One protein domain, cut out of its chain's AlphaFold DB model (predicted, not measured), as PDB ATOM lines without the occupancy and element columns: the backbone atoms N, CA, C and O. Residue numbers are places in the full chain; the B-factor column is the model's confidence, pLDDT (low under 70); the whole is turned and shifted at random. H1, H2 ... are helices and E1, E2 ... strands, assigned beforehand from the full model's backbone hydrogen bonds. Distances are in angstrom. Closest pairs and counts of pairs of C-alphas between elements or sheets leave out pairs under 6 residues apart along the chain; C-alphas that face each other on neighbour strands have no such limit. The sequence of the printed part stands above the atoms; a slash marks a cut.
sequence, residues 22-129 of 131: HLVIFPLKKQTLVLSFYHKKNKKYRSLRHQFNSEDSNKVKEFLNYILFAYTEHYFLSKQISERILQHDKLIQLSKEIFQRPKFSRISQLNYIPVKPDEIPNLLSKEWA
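AT A GLANCE: This is residues 22 to 129 of the 131 residues of an uncharacterized protein of Streptococcus sanguinis (UniProt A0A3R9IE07). One long helix, H2, runs through the middle, with a two-stranded hairpin, E1 and E2, beside it, H1 by its first part and the short helix H4 at its last part. H3 lies off to one side, and the unnamed stretch 95 to 129 makes a far loop at residues 104 to 110 and folds back past H2. The 108 printed residues run E1, E2, H1, H2, H3, H4; the sheet, E1 - E2, is antiparallel. The class is mixed, helices and strands, with under half of the residues in named elements. The whole is only just compact, close to loose, with a radius of gyration of the C-alphas of 15.4 A and spans of 41 by 38 by 24 A.

HOW THE PARTS SIT: Start with the hairpin of E1, residues 22 to 28, and E2, residues 31 to 38, where N 24 and O 35 are 2.9 A apart, within hydrogen-bond range. H2, residues 57 to 71, is near E1, with 7 pairs of C-alphas within 10 A. H1, residues 45 to 54, is close to H2 but not clearly touching; the closest C-alphas, of Phe 52 and Val 60, are 6.2 A apart. H3, residues 79 to 85, is apart from H2. H4, residues 89 to 94, only just touches H2, with 3 pairs of C-alphas within 8 A, the closest Ala 70 and Leu 94 at 6.4 A, and H2 touches it with residues 69 to 70 alone. In H1, H2 and H4 every O i to N i+4 pair is within hydrogen-bond range; in H3, 2 of 3.

IN THESE COORDINATES: Find C-alpha 22 at (213.509, 185.529, 177.260), where E1 begins its 18.9 A; E2 is 23.2 A long and H1 14.2 A. H2 runs 21.0 A from C-alpha 57 at (214.692, 194.684, 194.154); H3 measures 10.1 A, and H4 8.6 A to C-alpha 94 at (223.884, 174.223, 191.189).

THE WHOLE: The C-alphas of Lys 30 and Ile 107, the two farthest apart, are 46.7 A from each other. The printed part has no cut, and no link between named elements is long. Look at residues 104 to 110 for the model's low confidence, with pLDDT under 70.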
ATOM      1  N   HIS A  22     212.213 185.062 177.719       90.12
ATOM      2  CA  HIS A  22     213.509 185.529 177.260       90.12
ATOM      3  C   HIS A  22     214.110 186.425 178.338       90.12
ATOM      4  O   HIS A  22     213.451 187.350 178.821       90.12
ATOM      5  N   LEU A  23     215.351 186.136 178.720       89.94
ATOM      6  CA  LEU A  23     216.133 186.918 179.669       89.94
ATOM      7  C   LEU A  23     217.440 187.323 178.994       89.94
ATOM      8  O   LEU A  23     218.136 186.480 178.433       89.94
ATOM      9  N   VAL A  24     217.760 188.611 179.050       89.75
ATOM     10  CA  VAL A  24     218.988 189.171 178.488       89.75
ATOM     11  C   VAL A  24     219.633 190.080 179.525       89.75
ATOM     12  O   VAL A  24     218.960 190.925 180.117       89.75
ATOM     13  N   ILE A  25     220.933 189.896 179.750       89.25
ATOM     14  CA  ILE A  25     221.715 190.636 180.742       89.25
ATOM     15  C   ILE A  25     222.928 191.232 180.030       89.25
ATOM     16  O   ILE A  25     223.810 190.501 179.586       89.25
ATOM     17  N   PHE A  26     222.966 192.560 179.910       88.38
ATOM     18  CA  PHE A  26     224.065 193.279 179.269       88.38
ATOM     19  C   PHE A  26     224.931 194.006 180.304       88.38
ATOM     20  O   PHE A  26     224.416 194.895 180.991       88.38
ATOM     21  N   PRO A  27     226.238 193.697 180.388       86.75
ATOM     22  CA  PRO A  27     227.182 194.456 181.200       86.75
ATOM     23  C   PRO A  27     227.596 195.727 180.443       86.75
ATOM     24  O   PRO A  27     228.491 195.705 179.599       86.75
ATOM     25  N   LEU A  28     226.915 196.846 180.695       88.94
ATOM     26  CA  LEU A  28     227.282 198.141 180.114       88.94
ATOM     27  C   LEU A  28     228.353 198.816 180.979       88.94
ATOM     28  O   LEU A  28     228.520 198.497 182.151       88.94
ATOM     29  N   LYS A  29     229.032 199.827 180.423       85.12
ATOM     30  CA  LYS A  29     230.178 200.501 181.068       85.12
ATOM     31  C   LYS A  29     229.936 201.021 182.493       85.12
ATOM     32  O   LYS A  29     230.900 201.166 183.223       85.12
ATOM     33  N   LYS A  30     228.703 201.399 182.843       87.88
ATOM     34  CA  LYS A  30     228.362 201.996 184.153       87.88
ATOM     35  C   LYS A  30     227.239 201.264 184.889       87.88
ATOM     36  O   LYS A  30     226.889 201.639 186.001       87.88
ATOM     37  N   GLN A  31     226.589 200.308 184.230       89.38
ATOM     38  CA  GLN A  31     225.396 199.653 184.755       89.38
ATOM     39  C   GLN A  31     225.141 198.337 184.033       89.38
ATOM     40  O   GLN A  31     225.536 198.158 182.884       89.38
ATOM     41  N   THR A  32     224.372 197.462 184.664       89.25
ATOM     42  CA  THR A  32     223.849 196.261 184.015       89.25
ATOM     43  C   THR A  32     222.424 196.520 183.547       89.25
ATOM     44  O   THR A  32     221.578 196.948 184.333       89.25
ATOM     45  N   LEU A  33     222.143 196.258 182.271       91.62
ATOM     46  CA  LEU A  33     220.779 196.263 181.746       91.62
ATOM     47  C   LEU A  33     220.233 194.835 181.777       91.62
ATOM     48  O   LEU A  33     220.764 193.961 181.097       91.62
ATOM     49  N   VAL A  34     219.162 194.613 182.542       91.44
ATOM     50  CA  VAL A  34     218.452 193.329 182.591       91.44
ATOM     51  C   VAL A  34     217.096 193.482 181.915       91.44
ATOM     52  O   VAL A  34     216.259 194.266 182.359       91.44
ATOM     53  N   LEU A  35     216.880 192.735 180.836       91.62
ATOM     54  CA  LEU A  35     215.629 192.712 180.086       91.62
ATOM     55  C   LEU A  35     214.997 191.332 180.199       91.62
ATOM     56  O   LEU A  35     215.617 190.329 179.858       91.62
ATOM     57  N   SER A  36     213.739 191.293 180.631       89.62
ATOM     58  CA  SER A  36     212.932 190.078 180.627       89.62
ATOM     59  C   SER A  36     211.649 190.311 179.844       89.62
ATOM     60  O   SER A  36     210.918 191.269 180.102       89.62
ATOM     61  N   PHE A  37     211.380 189.455 178.862       91.31
ATOM     62  CA  PHE A  37     210.212 189.579 177.999       91.31
ATOM     63  C   PHE A  37     209.652 188.214 177.608       91.31
ATOM     64  O   PHE A  37     210.356 187.211 177.523       91.31
ATOM     65  N   TYR A  38     208.346 188.180 177.372       92.81
ATOM     66  CA  TYR A  38     207.614 186.992 176.952       92.81
ATOM     67  C   TYR A  38     206.564 187.388 175.916       92.81
ATOM     68  O   TYR A  38     206.126 188.540 175.843       92.81
ATOM     69  N   HIS A  39     206.147 186.430 175.094       92.94
ATOM     70  CA  HIS A  39     205.156 186.688 174.058       92.94
ATOM     71  C   HIS A  39     203.786 187.017 174.679       92.94
ATOM     72  O   HIS A  39     203.333 186.320 175.578       92.94
ATOM     73  N   LYS A  40     203.051 188.015 174.167       89.19
ATOM     74  CA  LYS A  40     201.765 188.482 174.748       89.19
ATOM     75  C   LYS A  40     200.707 187.379 174.944       89.19
ATOM     76  O   LYS A  40     199.845 187.492 175.819       89.19
ATOM     77  N   LYS A  41     200.748 186.332 174.110       89.31
ATOM     78  CA  LYS A  41     199.853 185.160 174.208       89.31
ATOM     79  C   LYS A  41     200.202 184.225 175.375       89.31
ATOM     80  O   LYS A  41     199.323 183.478 175.789       89.31
ATOM     81  N   ASN A  42     201.420 184.302 175.910       89.75
ATOM     82  CA  ASN A  42     201.900 183.472 177.009       89.75
ATOM     83  C   ASN A  42     201.328 184.011 178.324       89.75
ATOM     84  O   ASN A  42     201.805 185.008 178.875       89.75
ATOM     85  N   LYS A  43     200.220 183.423 178.782       87.56
ATOM     86  CA  LYS A  43     199.467 183.952 179.930       87.56
ATOM     87  C   LYS A  43     200.103 183.555 181.258       87.56
ATOM     88  O   LYS A  43     199.925 184.296 182.227       87.56
ATOM     89  N   LYS A  44     200.857 182.450 181.307       86.75
ATOM     90  CA  LYS A  44     201.445 181.911 182.546       86.75
ATOM     91  C   LYS A  44     202.455 182.892 183.155       86.75
ATOM     92  O   LYS A  44     202.526 183.047 184.371       86.75
ATOM     93  N   TYR A  45     203.131 183.680 182.318       89.31
ATOM     94  CA  TYR A  45     204.086 184.710 182.749       89.31
ATOM     95  C   TYR A  45     203.469 186.023 183.249       89.31
ATOM     96  O   TYR A  45     204.190 186.871 183.776       89.31
ATOM     97  N   ARG A  46     202.146 186.222 183.143       87.75
ATOM     98  CA  ARG A  46     201.499 187.436 183.680       87.75
ATOM     99  C   ARG A  46     201.665 187.545 185.192       87.75
ATOM    100  O   ARG A  46     201.956 188.631 185.687       87.75
ATOM    101  N   SER A  47     201.521 186.418 185.890       85.69
ATOM    102  CA  SER A  47     201.739 186.340 187.337       85.69
ATOM    103  C   SER A  47     203.198 186.637 187.682       85.69
ATOM    104  O   SER A  47     203.459 187.506 188.507       85.69
ATOM    105  N   LEU A  48     204.152 186.026 186.965       87.50
ATOM    106  CA  LEU A  48     205.582 186.284 187.173       87.50
ATOM    107  C   LEU A  48     205.936 187.765 186.973       87.50
ATOM    108  O   LEU A  48     206.636 188.347 187.795       87.50
ATOM    109  N   ARG A  49     205.392 188.407 185.930       89.19
ATOM    110  CA  ARG A  49     205.556 189.854 185.715       89.19
ATOM    111  C   ARG A  49     205.037 190.662 186.900       89.19
ATOM    112  O   ARG A  49     205.662 191.648 187.274       89.19
ATOM    113  N   HIS A  50     203.875 190.305 187.442       88.00
ATOM    114  CA  HIS A  50     203.340 190.999 188.608       88.00
ATOM    115  C   HIS A  50     204.262 190.822 189.820       88.00
ATOM    116  O   HIS A  50     204.624 191.822 190.426       88.00
ATOM    117  N   GLN A  51     204.733 189.596 190.073       88.56
ATOM    118  CA  GLN A  51     205.676 189.291 191.154       88.56
ATOM    119  C   GLN A  51     206.983 190.082 191.034       88.56
ATOM    120  O   GLN A  51     207.434 190.647 192.021       88.56
ATOM    121  N   PHE A  52     207.569 190.180 189.834       89.31
ATOM    122  CA  PHE A  52     208.776 190.989 189.611       89.31
ATOM    123  C   PHE A  52     208.570 192.466 189.959       89.31
ATOM    124  O   PHE A  52     209.496 193.113 190.430       89.31
ATOM    125  N   ASN A  53     207.371 192.999 189.720       89.06
ATOM    126  CA  ASN A  53     207.071 194.408 189.969       89.06
ATOM    127  C   ASN A  53     206.649 194.693 191.417       89.06
ATOM    128  O   ASN A  53     206.638 195.855 191.811       89.06
ATOM    129  N   SER A  54     206.245 193.673 192.181       90.81
ATOM    130  CA  SER A  54     205.772 193.820 193.562       90.81
ATOM    131  C   SER A  54     206.790 193.389 194.621       90.81
ATOM    132  O   SER A  54     206.615 193.715 195.789       90.81
ATOM    133  N   GLU A  55     207.798 192.598 194.251       91.81
ATOM    134  CA  GLU A  55     208.825 192.091 195.168       91.81
ATOM    135  C   GLU A  55     209.980 193.097 195.330       91.81
ATOM    136  O   GLU A  55     210.204 193.971 194.491       91.81
ATOM    137  N   ASP A  56     210.737 192.956 196.419       93.44
ATOM    138  CA  ASP A  56     211.954 193.726 196.662       93.44
ATOM    139  C   ASP A  56     213.004 193.550 195.548       93.44
ATOM    140  O   ASP A  56     213.231 192.453 195.026       93.44
ATOM    141  N   SER A  57     213.701 194.644 195.230       91.12
ATOM    142  CA  SER A  57     214.692 194.684 194.154       91.12
ATOM    143  C   SER A  57     215.828 193.674 194.345       91.12
ATOM    144  O   SER A  57     216.300 193.105 193.359       91.12
ATOM    145  N   ASN A  58     216.279 193.431 195.580       92.62
ATOM    146  CA  ASN A  58     217.366 192.488 195.837       92.62
ATOM    147  C   ASN A  58     216.906 191.050 195.618       92.62
ATOM    148  O   ASN A  58     217.589 190.310 194.915       92.62
ATOM    149  N   LYS A  59     215.705 190.695 196.084       93.12
ATOM    150  CA  LYS A  59     215.112 189.374 195.823       93.12
ATOM    151  C   LYS A  59     214.904 189.104 194.335       93.12
ATOM    152  O   LYS A  59     215.169 188.004 193.855       93.12
ATOM    153  N   VAL A  60     214.462 190.113 193.578       92.88
ATOM    154  CA  VAL A  60     214.338 189.991 192.118       92.88
ATOM    155  C   VAL A  60     215.704 189.726 191.482       92.88
ATOM    156  O   VAL A  60     215.819 188.852 190.623       92.88
ATOM    157  N   LYS A  61     216.756 190.429 191.919       93.56
ATOM    158  CA  LYS A  61     218.129 190.204 191.439       93.56
ATOM    159  C   LYS A  61     218.651 188.815 191.795       93.56
ATOM    160  O   LYS A  61     219.200 188.163 190.917       93.56
ATOM    161  N   GLU A  62     218.447 188.351 193.027       94.50
ATOM    162  CA  GLU A  62     218.814 186.995 193.468       94.50
ATOM    163  C   GLU A  62     218.166 185.939 192.573       94.50
ATOM    164  O   GLU A  62     218.842 185.055 192.048       94.50
ATOM    165  N   PHE A  63     216.866 186.078 192.312       92.88
ATOM    166  CA  PHE A  63     216.143 185.161 191.441       92.88
ATOM    167  C   PHE A  63     216.636 185.186 189.990       92.88
ATOM    168  O   PHE A  63     216.828 184.131 189.384       92.88
ATOM    169  N   LEU A  64     216.850 186.370 189.408       92.62
ATOM    170  CA  LEU A  64     217.352 186.496 188.034       92.62
ATOM    171  C   LEU A  64     218.779 185.948 187.903       92.62
ATOM    172  O   LEU A  64     219.091 185.280 186.920       92.62
ATOM    173  N   ASN A  65     219.616 186.184 188.911       93.50
ATOM    174  CA  ASN A  65     220.957 185.622 189.010       93.50
ATOM    175  C   ASN A  65     220.921 184.089 189.125       93.50
ATOM    176  O   ASN A  65     221.686 183.402 188.454       93.50
ATOM    177  N   TYR A  66     219.988 183.537 189.899       94.12
ATOM    178  CA  TYR A  66     219.775 182.094 189.950       94.12
ATOM    179  C   TYR A  66     219.353 181.519 188.598       94.12
ATOM    180  O   TYR A  66     219.938 180.534 188.162       94.12
ATOM    181  N   ILE A  67     218.396 182.145 187.899       91.12
ATOM    182  CA  ILE A  67     217.992 181.698 186.555       91.12
ATOM    183  C   ILE A  67     219.188 181.680 185.603       91.12
ATOM    184  O   ILE A  67     219.323 180.731 184.830       91.12
ATOM    185  N   LEU A  68     220.044 182.708 185.661       91.25
ATOM    186  CA  LEU A  68     221.256 182.785 184.851       91.25
ATOM    187  C   LEU A  68     222.116 181.532 185.061       91.25
ATOM    188  O   LEU A  68     222.373 180.813 184.102       91.25
ATOM    189  N   PHE A  69     222.498 181.213 186.297       91.19
ATOM    190  CA  PHE A  69     223.364 180.058 186.557       91.19
ATOM    191  C   PHE A  69     222.681 178.700 186.370       91.19
ATOM    192  O   PHE A  69     223.332 177.750 185.948       91.19
ATOM    193  N   ALA A  70     221.388 178.592 186.676       91.12
ATOM    194  CA  ALA A  70     220.667 177.324 186.622       91.12
ATOM    195  C   ALA A  70     220.319 176.886 185.190       91.12
ATOM    196  O   ALA A  70     220.221 175.687 184.928       91.12
ATOM    197  N   TYR A  71     220.085 177.837 184.276       87.88
ATOM    198  CA  TYR A  71     219.488 177.538 182.968       87.88
ATOM    199  C   TYR A  71     220.271 178.055 181.760       87.88
ATOM    200  O   TYR A  71     219.889 177.735 180.635       87.88
ATOM    201  N   THR A  72     221.337 178.841 181.942       83.56
ATOM    202  CA  THR A  72     222.190 179.230 180.809       83.56
ATOM    203  C   THR A  72     223.361 178.274 180.650       83.56
ATOM    204  O   THR A  72     224.057 177.948 181.605       83.56
ATOM    205  N   GLU A  73     223.580 177.818 179.420       74.69
ATOM    206  CA  GLU A  73     224.672 176.889 179.106       74.69
ATOM    207  C   GLU A  73     225.998 177.618 178.848       74.69
ATOM    208  O   GLU A  73     227.075 177.069 179.079       74.69
ATOM    209  N   HIS A  74     225.930 178.869 178.383       75.56
ATOM    210  CA  HIS A  74     227.093 179.655 177.988       75.56
ATOM    211  C   HIS A  74     227.001 181.072 178.556       75.56
ATOM    212  O   HIS A  74     226.150 181.862 178.146       75.56
ATOM    213  N   TYR A  75     227.909 181.406 179.470       77.81
ATOM    214  CA  TYR A  75     228.072 182.753 180.010       77.81
ATOM    215  C   TYR A  75     229.520 183.223 179.848       77.81
ATOM    216  O   TYR A  75     230.468 182.457 180.006       77.81
ATOM    217  N   PHE A  76     229.689 184.510 179.545       82.31
ATOM    218  CA  PHE A  76     230.990 185.171 179.494       82.31
ATOM    219  C   PHE A  76     231.140 186.027 180.745       82.31
ATOM    220  O   PHE A  76     230.337 186.928 180.984       82.31
ATOM    221  N   LEU A  77     232.164 185.744 181.545       85.44
ATOM    222  CA  LEU A  77     232.450 186.477 182.773       85.44
ATOM    223  C   LEU A  77     233.811 187.146 182.681       85.44
ATOM    224  O   LEU A  77     234.720 186.671 182.000       85.44
ATOM    225  N   SER A  78     233.959 188.251 183.406       88.12
ATOM    226  CA  SER A  78     235.275 188.838 183.613       88.12
ATOM    227  C   SER A  78     236.166 187.860 184.384       88.12
ATOM    228  O   SER A  78     235.696 187.090 185.228       88.12
ATOM    229  N   LYS A  79     237.478 187.932 184.146       88.62
ATOM    230  CA  LYS A  79     238.455 187.095 184.853       88.62
ATOM    231  C   LYS A  79     238.378 187.278 186.377       88.62
ATOM    232  O   LYS A  79     238.363 186.295 187.107       88.62
ATOM    233  N   GLN A  80     238.225 188.523 186.833       87.56
ATOM    234  CA  GLN A  80     238.122 188.868 188.256       87.56
ATOM    235  C   GLN A  80     236.894 188.245 188.938       87.56
ATOM    236  O   GLN A  80     237.000 187.765 190.064       87.56
ATOM    237  N   ILE A  81     235.727 188.234 188.277       88.81
ATOM    238  CA  ILE A  81     234.537 187.556 188.821       88.81
ATOM    239  C   ILE A  81     234.741 186.047 188.776       88.81
ATOM    240  O   ILE A  81     234.474 185.373 189.768       88.81
ATOM    241  N   SER A  82     235.227 185.524 187.648       87.62
ATOM    242  CA  SER A  82     235.406 184.089 187.439       87.62
ATOM    243  C   SER A  82     236.257 183.459 188.542       87.62
ATOM    244  O   SER A  82     235.843 182.472 189.140       87.62
ATOM    245  N   GLU A  83     237.411 184.044 188.864       86.88
ATOM    246  CA  GLU A  83     238.305 183.526 189.909       86.88
ATOM    247  C   GLU A  83     237.630 183.473 191.289       86.88
ATOM    248  O   GLU A  83     237.848 182.525 192.038       86.88
ATOM    249  N   ARG A  84     236.752 184.439 191.600       87.06
ATOM    250  CA  ARG A  84     236.015 184.493 192.873       87.06
ATOM    251  C   ARG A  84     234.882 183.471 192.957       87.06
ATOM    252  O   ARG A  84     234.620 182.959 194.040       87.06
ATOM    253  N   ILE A  85     234.181 183.197 191.855       89.31
ATOM    254  CA  ILE A  85     232.974 182.350 191.885       89.31
ATOM    255  C   ILE A  85     233.233 180.875 191.582       89.31
ATOM    256  O   ILE A  85     232.438 180.032 191.991       89.31
ATOM    257  N   LEU A  86     234.319 180.543 190.875       84.81
ATOM    258  CA  LEU A  86     234.595 179.165 190.444       84.81
ATOM    259  C   LEU A  86     234.821 178.197 191.614       84.81
ATOM    260  O   LEU A  86     234.673 176.992 191.441       84.81
ATOM    261  N   GLN A  87     235.161 178.720 192.791       86.31
ATOM    262  CA  GLN A  87     235.371 177.943 194.013       86.31
ATOM    263  C   GLN A  87     234.141 177.936 194.936       86.31
ATOM    264  O   GLN A  87     234.210 177.411 196.040       86.31
ATOM    265  N   HIS A  88     233.013 178.524 194.522       92.56
ATOM    266  CA  HIS A  88     231.842 178.638 195.385       92.56
ATOM    267  C   HIS A  88     231.032 177.333 195.413       92.56
ATOM    268  O   HIS A  88     230.361 176.989 194.436       92.56
ATOM    269  N   ASP A  89     231.014 176.649 196.558       93.38
ATOM    270  CA  ASP A  89     230.403 175.321 196.728       93.38
ATOM    271  C   ASP A  89     228.960 175.234 196.217       93.38
ATOM    272  O   ASP A  89     228.603 174.302 195.495       93.38
ATOM    273  N   LYS A  90     228.124 176.231 196.529       94.94
ATOM    274  CA  LYS A  90     226.718 176.252 196.088       94.94
ATOM    275  C   LYS A  90     226.556 176.450 194.581       94.94
ATOM    276  O   LYS A  90     225.624 175.897 194.009       94.94
ATOM    277  N   LEU A  91     227.468 177.164 193.915       92.44
ATOM    278  CA  LEU A  91     227.446 177.272 192.452       92.44
ATOM    279  C   LEU A  91     227.922 175.970 191.800       92.44
ATOM    280  O   LEU A  91     227.327 175.531 190.821       92.44
ATOM    281  N   ILE A  92     228.932 175.314 192.381       90.56
ATOM    282  CA  ILE A  92     229.390 173.982 191.954       90.56
ATOM    283  C   ILE A  92     228.284 172.933 192.146       90.56
ATOM    284  O   ILE A  92     228.158 171.994 191.358       90.56
ATOM    285  N   GLN A  93     227.482 173.053 193.206       92.19
ATOM    286  CA  GLN A  93     226.309 172.210 193.410       92.19
ATOM    287  C   GLN A  93     225.230 172.517 192.366       92.19
ATOM    288  O   GLN A  93     224.761 171.591 191.710       92.19
ATOM    289  N   LEU A  94     224.893 173.795 192.159       92.50
ATOM    290  CA  LEU A  94     223.884 174.223 191.189       92.50
ATOM    291  C   LEU A  94     224.238 173.796 189.757       92.50
ATOM    292  O   LEU A  94     223.364 173.364 189.015       92.50
ATOM    293  N   SER A  95     225.519 173.820 189.375       88.38
ATOM    294  CA  SER A  95     225.962 173.354 188.049       88.38
ATOM    295  C   SER A  95     225.739 171.852 187.827       88.38
ATOM    296  O   SER A  95     225.825 171.360 186.701       88.38
ATOM    297  N   LYS A  96     225.497 171.099 188.905       88.50
ATOM    298  CA  LYS A  96     225.137 169.680 188.879       88.50
ATOM    299  C   LYS A  96     223.629 169.482 188.974       88.50
ATOM    300  O   LYS A  96     223.215 168.338 189.093       88.50
ATOM    301  N   GLU A  97     222.809 170.526 188.926       90.25
ATOM    302  CA  GLU A  97     221.353 170.416 188.945       90.25
ATOM    303  C   GLU A  97     220.745 170.580 187.547       90.25
ATOM    304  O   GLU A  97     221.257 171.294 186.689       90.25
ATOM    305  N   ILE A  98     219.619 169.911 187.313       86.25
ATOM    306  CA  ILE A  98     218.685 170.183 186.221       86.25
ATOM    307  C   ILE A  98     217.295 170.244 186.837       86.25
ATOM    308  O   ILE A  98     216.874 169.289 187.487       86.25
ATOM    309  N   PHE A  99     216.578 171.352 186.637       85.31
ATOM    310  CA  PHE A  99     215.231 171.555 187.188       85.31
ATOM    311  C   PHE A  99     215.141 171.230 188.692       85.31
ATOM    312  O   PHE A  99     214.234 170.521 189.124       85.31
ATOM    313  N   GLN A 100     216.103 171.730 189.485       86.38
ATOM    314  CA  GLN A 100     216.180 171.517 190.943       86.38
ATOM    315  C   GLN A 100     216.353 170.041 191.358       86.38
ATOM    316  O   GLN A 100     215.951 169.619 192.444       86.38
ATOM    317  N   ARG A 101     216.930 169.216 190.479       85.06
ATOM    318  CA  ARG A 101     217.243 167.800 190.718       85.06
ATOM    319  C   ARG A 101     218.708 167.536 190.375       85.06
ATOM    320  O   ARG A 101     219.203 168.127 189.420       85.06
ATOM    321  N   PRO A 102     219.399 166.614 191.060       86.19
ATOM    322  CA  PRO A 102     220.778 166.284 190.731       86.19
ATOM    323  C   PRO A 102     220.870 165.618 189.346       86.19
ATOM    324  O   PRO A 102     220.183 164.643 189.041       86.19
ATOM    325  N   LYS A 103     221.754 166.146 188.501       75.94
ATOM    326  CA  LYS A 103     222.130 165.630 187.185       75.94
ATOM    327  C   LYS A 103     223.031 164.405 187.381       75.94
ATOM    328  O   LYS A 103     223.981 164.441 188.158       75.94
ATOM    329  N   PHE A 104     222.749 163.320 186.662       65.69
ATOM    330  CA  PHE A 104     223.571 162.096 186.622       65.69
ATOM    331  C   PHE A 104     223.772 161.319 187.942       65.69
ATOM    332  O   PHE A 104     224.678 160.487 188.023       65.69
ATOM    333  N   SER A 105     222.929 161.485 188.965       58.78
ATOM    334  CA  SER A 105     222.984 160.577 190.120       58.78
ATOM    335  C   SER A 105     222.367 159.216 189.760       58.78
ATOM    336  O   SER A 105     221.164 159.128 189.524       58.78
ATOM    337  N   ARG A 106     223.164 158.134 189.761       55.09
ATOM    338  CA  ARG A 106     222.667 156.746 189.586       55.09
ATOM    339  C   ARG A 106     221.709 156.297 190.698       55.09
ATOM    340  O   ARG A 106     220.996 155.317 190.535       55.09
ATOM    341  N   ILE A 107     221.711 157.010 191.821       59.12
ATOM    342  CA  ILE A 107     220.854 156.778 192.978       59.12
ATOM    343  C   ILE A 107     219.976 158.015 193.104       59.12
ATOM    344  O   ILE A 107     220.501 159.118 193.258       59.12
ATOM    345  N   SER A 108     218.656 157.851 193.032       59.75
ATOM    346  CA  SER A 108     217.719 158.912 193.392       59.75
ATOM    347  C   SER A 108     217.995 159.330 194.837       59.75
ATOM    348  O   SER A 108     217.704 158.579 195.770       59.75
ATOM    349  N   GLN A 109     218.586 160.505 195.038       67.94
ATOM    350  CA  GLN A 109     218.770 161.064 196.373       67.94
ATOM    351  C   GLN A 109     217.405 161.534 196.883       67.94
ATOM    352  O   GLN A 109     216.992 162.661 196.631       67.94
ATOM    353  N   LEU A 110     216.686 160.638 197.569       69.25
ATOM    354  CA  LEU A 110     215.338 160.878 198.108       69.25
ATOM    355  C   LEU A 110     215.263 162.131 198.998       69.25
ATOM    356  O   LEU A 110     214.220 162.769 199.051       69.25
ATOM    357  N   ASN A 111     216.384 162.517 199.618       81.94
ATOM    358  CA  ASN A 111     216.495 163.672 200.515       81.94
ATOM    359  C   ASN A 111     217.333 164.819 199.922       81.94
ATOM    360  O   ASN A 111     217.949 165.582 200.667       81.94
ATOM    361  N   TYR A 112     217.424 164.921 198.594       85.50
ATOM    362  CA  TYR A 112     218.144 166.026 197.969       85.50
ATOM    363  C   TYR A 112     217.429 167.357 198.199       85.50
ATOM    364  O   TYR A 112     216.236 167.484 197.922       85.50
ATOM    365  N   ILE A 113     218.181 168.359 198.649       89.94
ATOM    366  CA  ILE A 113     217.704 169.733 198.789       89.94
ATOM    367  C   ILE A 113     218.355 170.552 197.667       89.94
ATOM    368  O   ILE A 113     219.585 170.667 197.663       89.94
ATOM    369  N   PRO A 114     217.568 171.096 196.721       91.31
ATOM    370  CA  PRO A 114     218.109 171.918 195.649       91.31
ATOM    371  C   PRO A 114     218.654 173.238 196.178       91.31
ATOM    372  O   PRO A 114     218.142 173.785 197.159       91.31
ATOM    373  N   VAL A 115     219.668 173.756 195.491       94.56
ATOM    374  CA  VAL A 115     220.239 175.072 195.771       94.56
ATOM    375  C   VAL A 115     219.171 176.142 195.580       94.56
ATOM    376  O   VAL A 115     218.484 176.198 194.555       94.56
ATOM    377  N   LYS A 116     219.049 177.019 196.573       94.12
ATOM    378  CA  LYS A 116     218.145 178.163 196.554       94.12
ATOM    379  C   LYS A 116     218.860 179.427 196.054       94.12
ATOM    380  O   LYS A 116     220.075 179.554 196.205       94.12
ATOM    381  N   PRO A 117     218.120 180.389 195.474       93.56
ATOM    382  CA  PRO A 117     218.697 181.641 194.977       93.56
ATOM    383  C   PRO A 117     219.484 182.472 195.999       93.56
ATOM    384  O   PRO A 117     220.439 183.135 195.610       93.56
ATOM    385  N   ASP A 118     219.115 182.425 197.278       94.12
ATOM    386  CA  ASP A 118     219.785 183.132 198.376       94.12
ATOM    387  C   ASP A 118     221.079 182.444 198.852       94.12
ATOM    388  O   ASP A 118     221.841 183.021 199.623       94.12
ATOM    389  N   GLU A 119     221.368 181.230 198.372       95.38
ATOM    390  CA  GLU A 119     222.572 180.470 198.734       95.38
ATOM    391  C   GLU A 119     223.742 180.671 197.755       95.38
ATOM    392  O   GLU A 119     224.831 180.136 197.977       95.38
ATOM    393  N   ILE A 120     223.537 181.400 196.655       94.88
ATOM    394  CA  ILE A 120     224.564 181.648 195.634       94.88
ATOM    395  C   ILE A 120     224.965 183.130 195.582       94.88
ATOM    396  O   ILE A 120     224.161 184.003 195.914       94.88
ATOM    397  N   PRO A 121     226.178 183.458 195.103       93.88
ATOM    398  CA  PRO A 121     226.597 184.841 194.920       93.88
ATOM    399  C   PRO A 121     225.686 185.588 193.951       93.88
ATOM    400  O   PRO A 121     225.457 185.124 192.834       93.88
ATOM    401  N   ASN A 122     225.213 186.770 194.344       93.50
ATOM    402  CA  ASN A 122     224.360 187.611 193.509       93.50
ATOM    403  C   ASN A 122     225.197 188.574 192.652       93.50
ATOM    404  O   ASN A 122     225.474 189.701 193.067       93.50
ATOM    405  N   LEU A 123     225.545 188.164 191.427       92.06
ATOM    406  CA  LEU A 123     226.346 188.977 190.500       92.06
ATOM    407  C   LEU A 123     225.647 190.256 190.021       92.06
ATOM    408  O   LEU A 123     226.287 191.140 189.457       92.06
ATOM    409  N   LEU A 124     224.334 190.369 190.229       92.06
ATOM    410  CA  LEU A 124     223.558 191.565 189.900       92.06
ATOM    411  C   LEU A 124     223.523 192.577 191.061       92.06
ATOM    412  O   LEU A 124     222.885 193.632 190.948       92.06
ATOM    413  N   SER A 125     224.179 192.273 192.185       92.62
ATOM    414  CA  SER A 125     224.324 193.181 193.320       92.62
ATOM    415  C   SER A 125     225.473 194.179 193.103       92.62
ATOM    416  O   SER A 125     226.368 193.975 192.284       92.62
ATOM    417  N   LYS A 126     225.457 195.287 193.857       89.31
ATOM    418  CA  LYS A 126     226.513 196.314 193.777       89.31
ATOM    419  C   LYS A 126     227.883 195.808 194.237       89.31
ATOM    420  O   LYS A 126     228.890 196.335 193.787       89.31
ATOM    421  N   GLU A 127     227.922 194.805 195.111       90.06
ATOM    422  CA  GLU A 127     229.162 194.207 195.627       90.06
ATOM    423  C   GLU A 127     229.999 193.546 194.517       90.06
ATOM    424  O   GLU A 127     231.223 193.466 194.602       90.06
ATOM    425  N   TRP A 128     229.331 193.093 193.457       89.31
ATOM    426  CA  TRP A 128     229.942 192.394 192.328       89.31
ATOM    427  C   TRP A 128     230.215 193.305 191.127       89.31
ATOM    428  O   TRP A 128     230.662 192.826 190.084       89.31
ATOM    429  N   ALA A 129     229.970 194.610 191.259       87.94
ATOM    430  CA  ALA A 129     230.280 195.576 190.216       87.94
ATOM    431  C   ALA A 129     231.797 195.669 189.984       87.94
ATOM    432  O   ALA A 129     232.588 195.694 190.928       87.94
TER     433      ALA A 129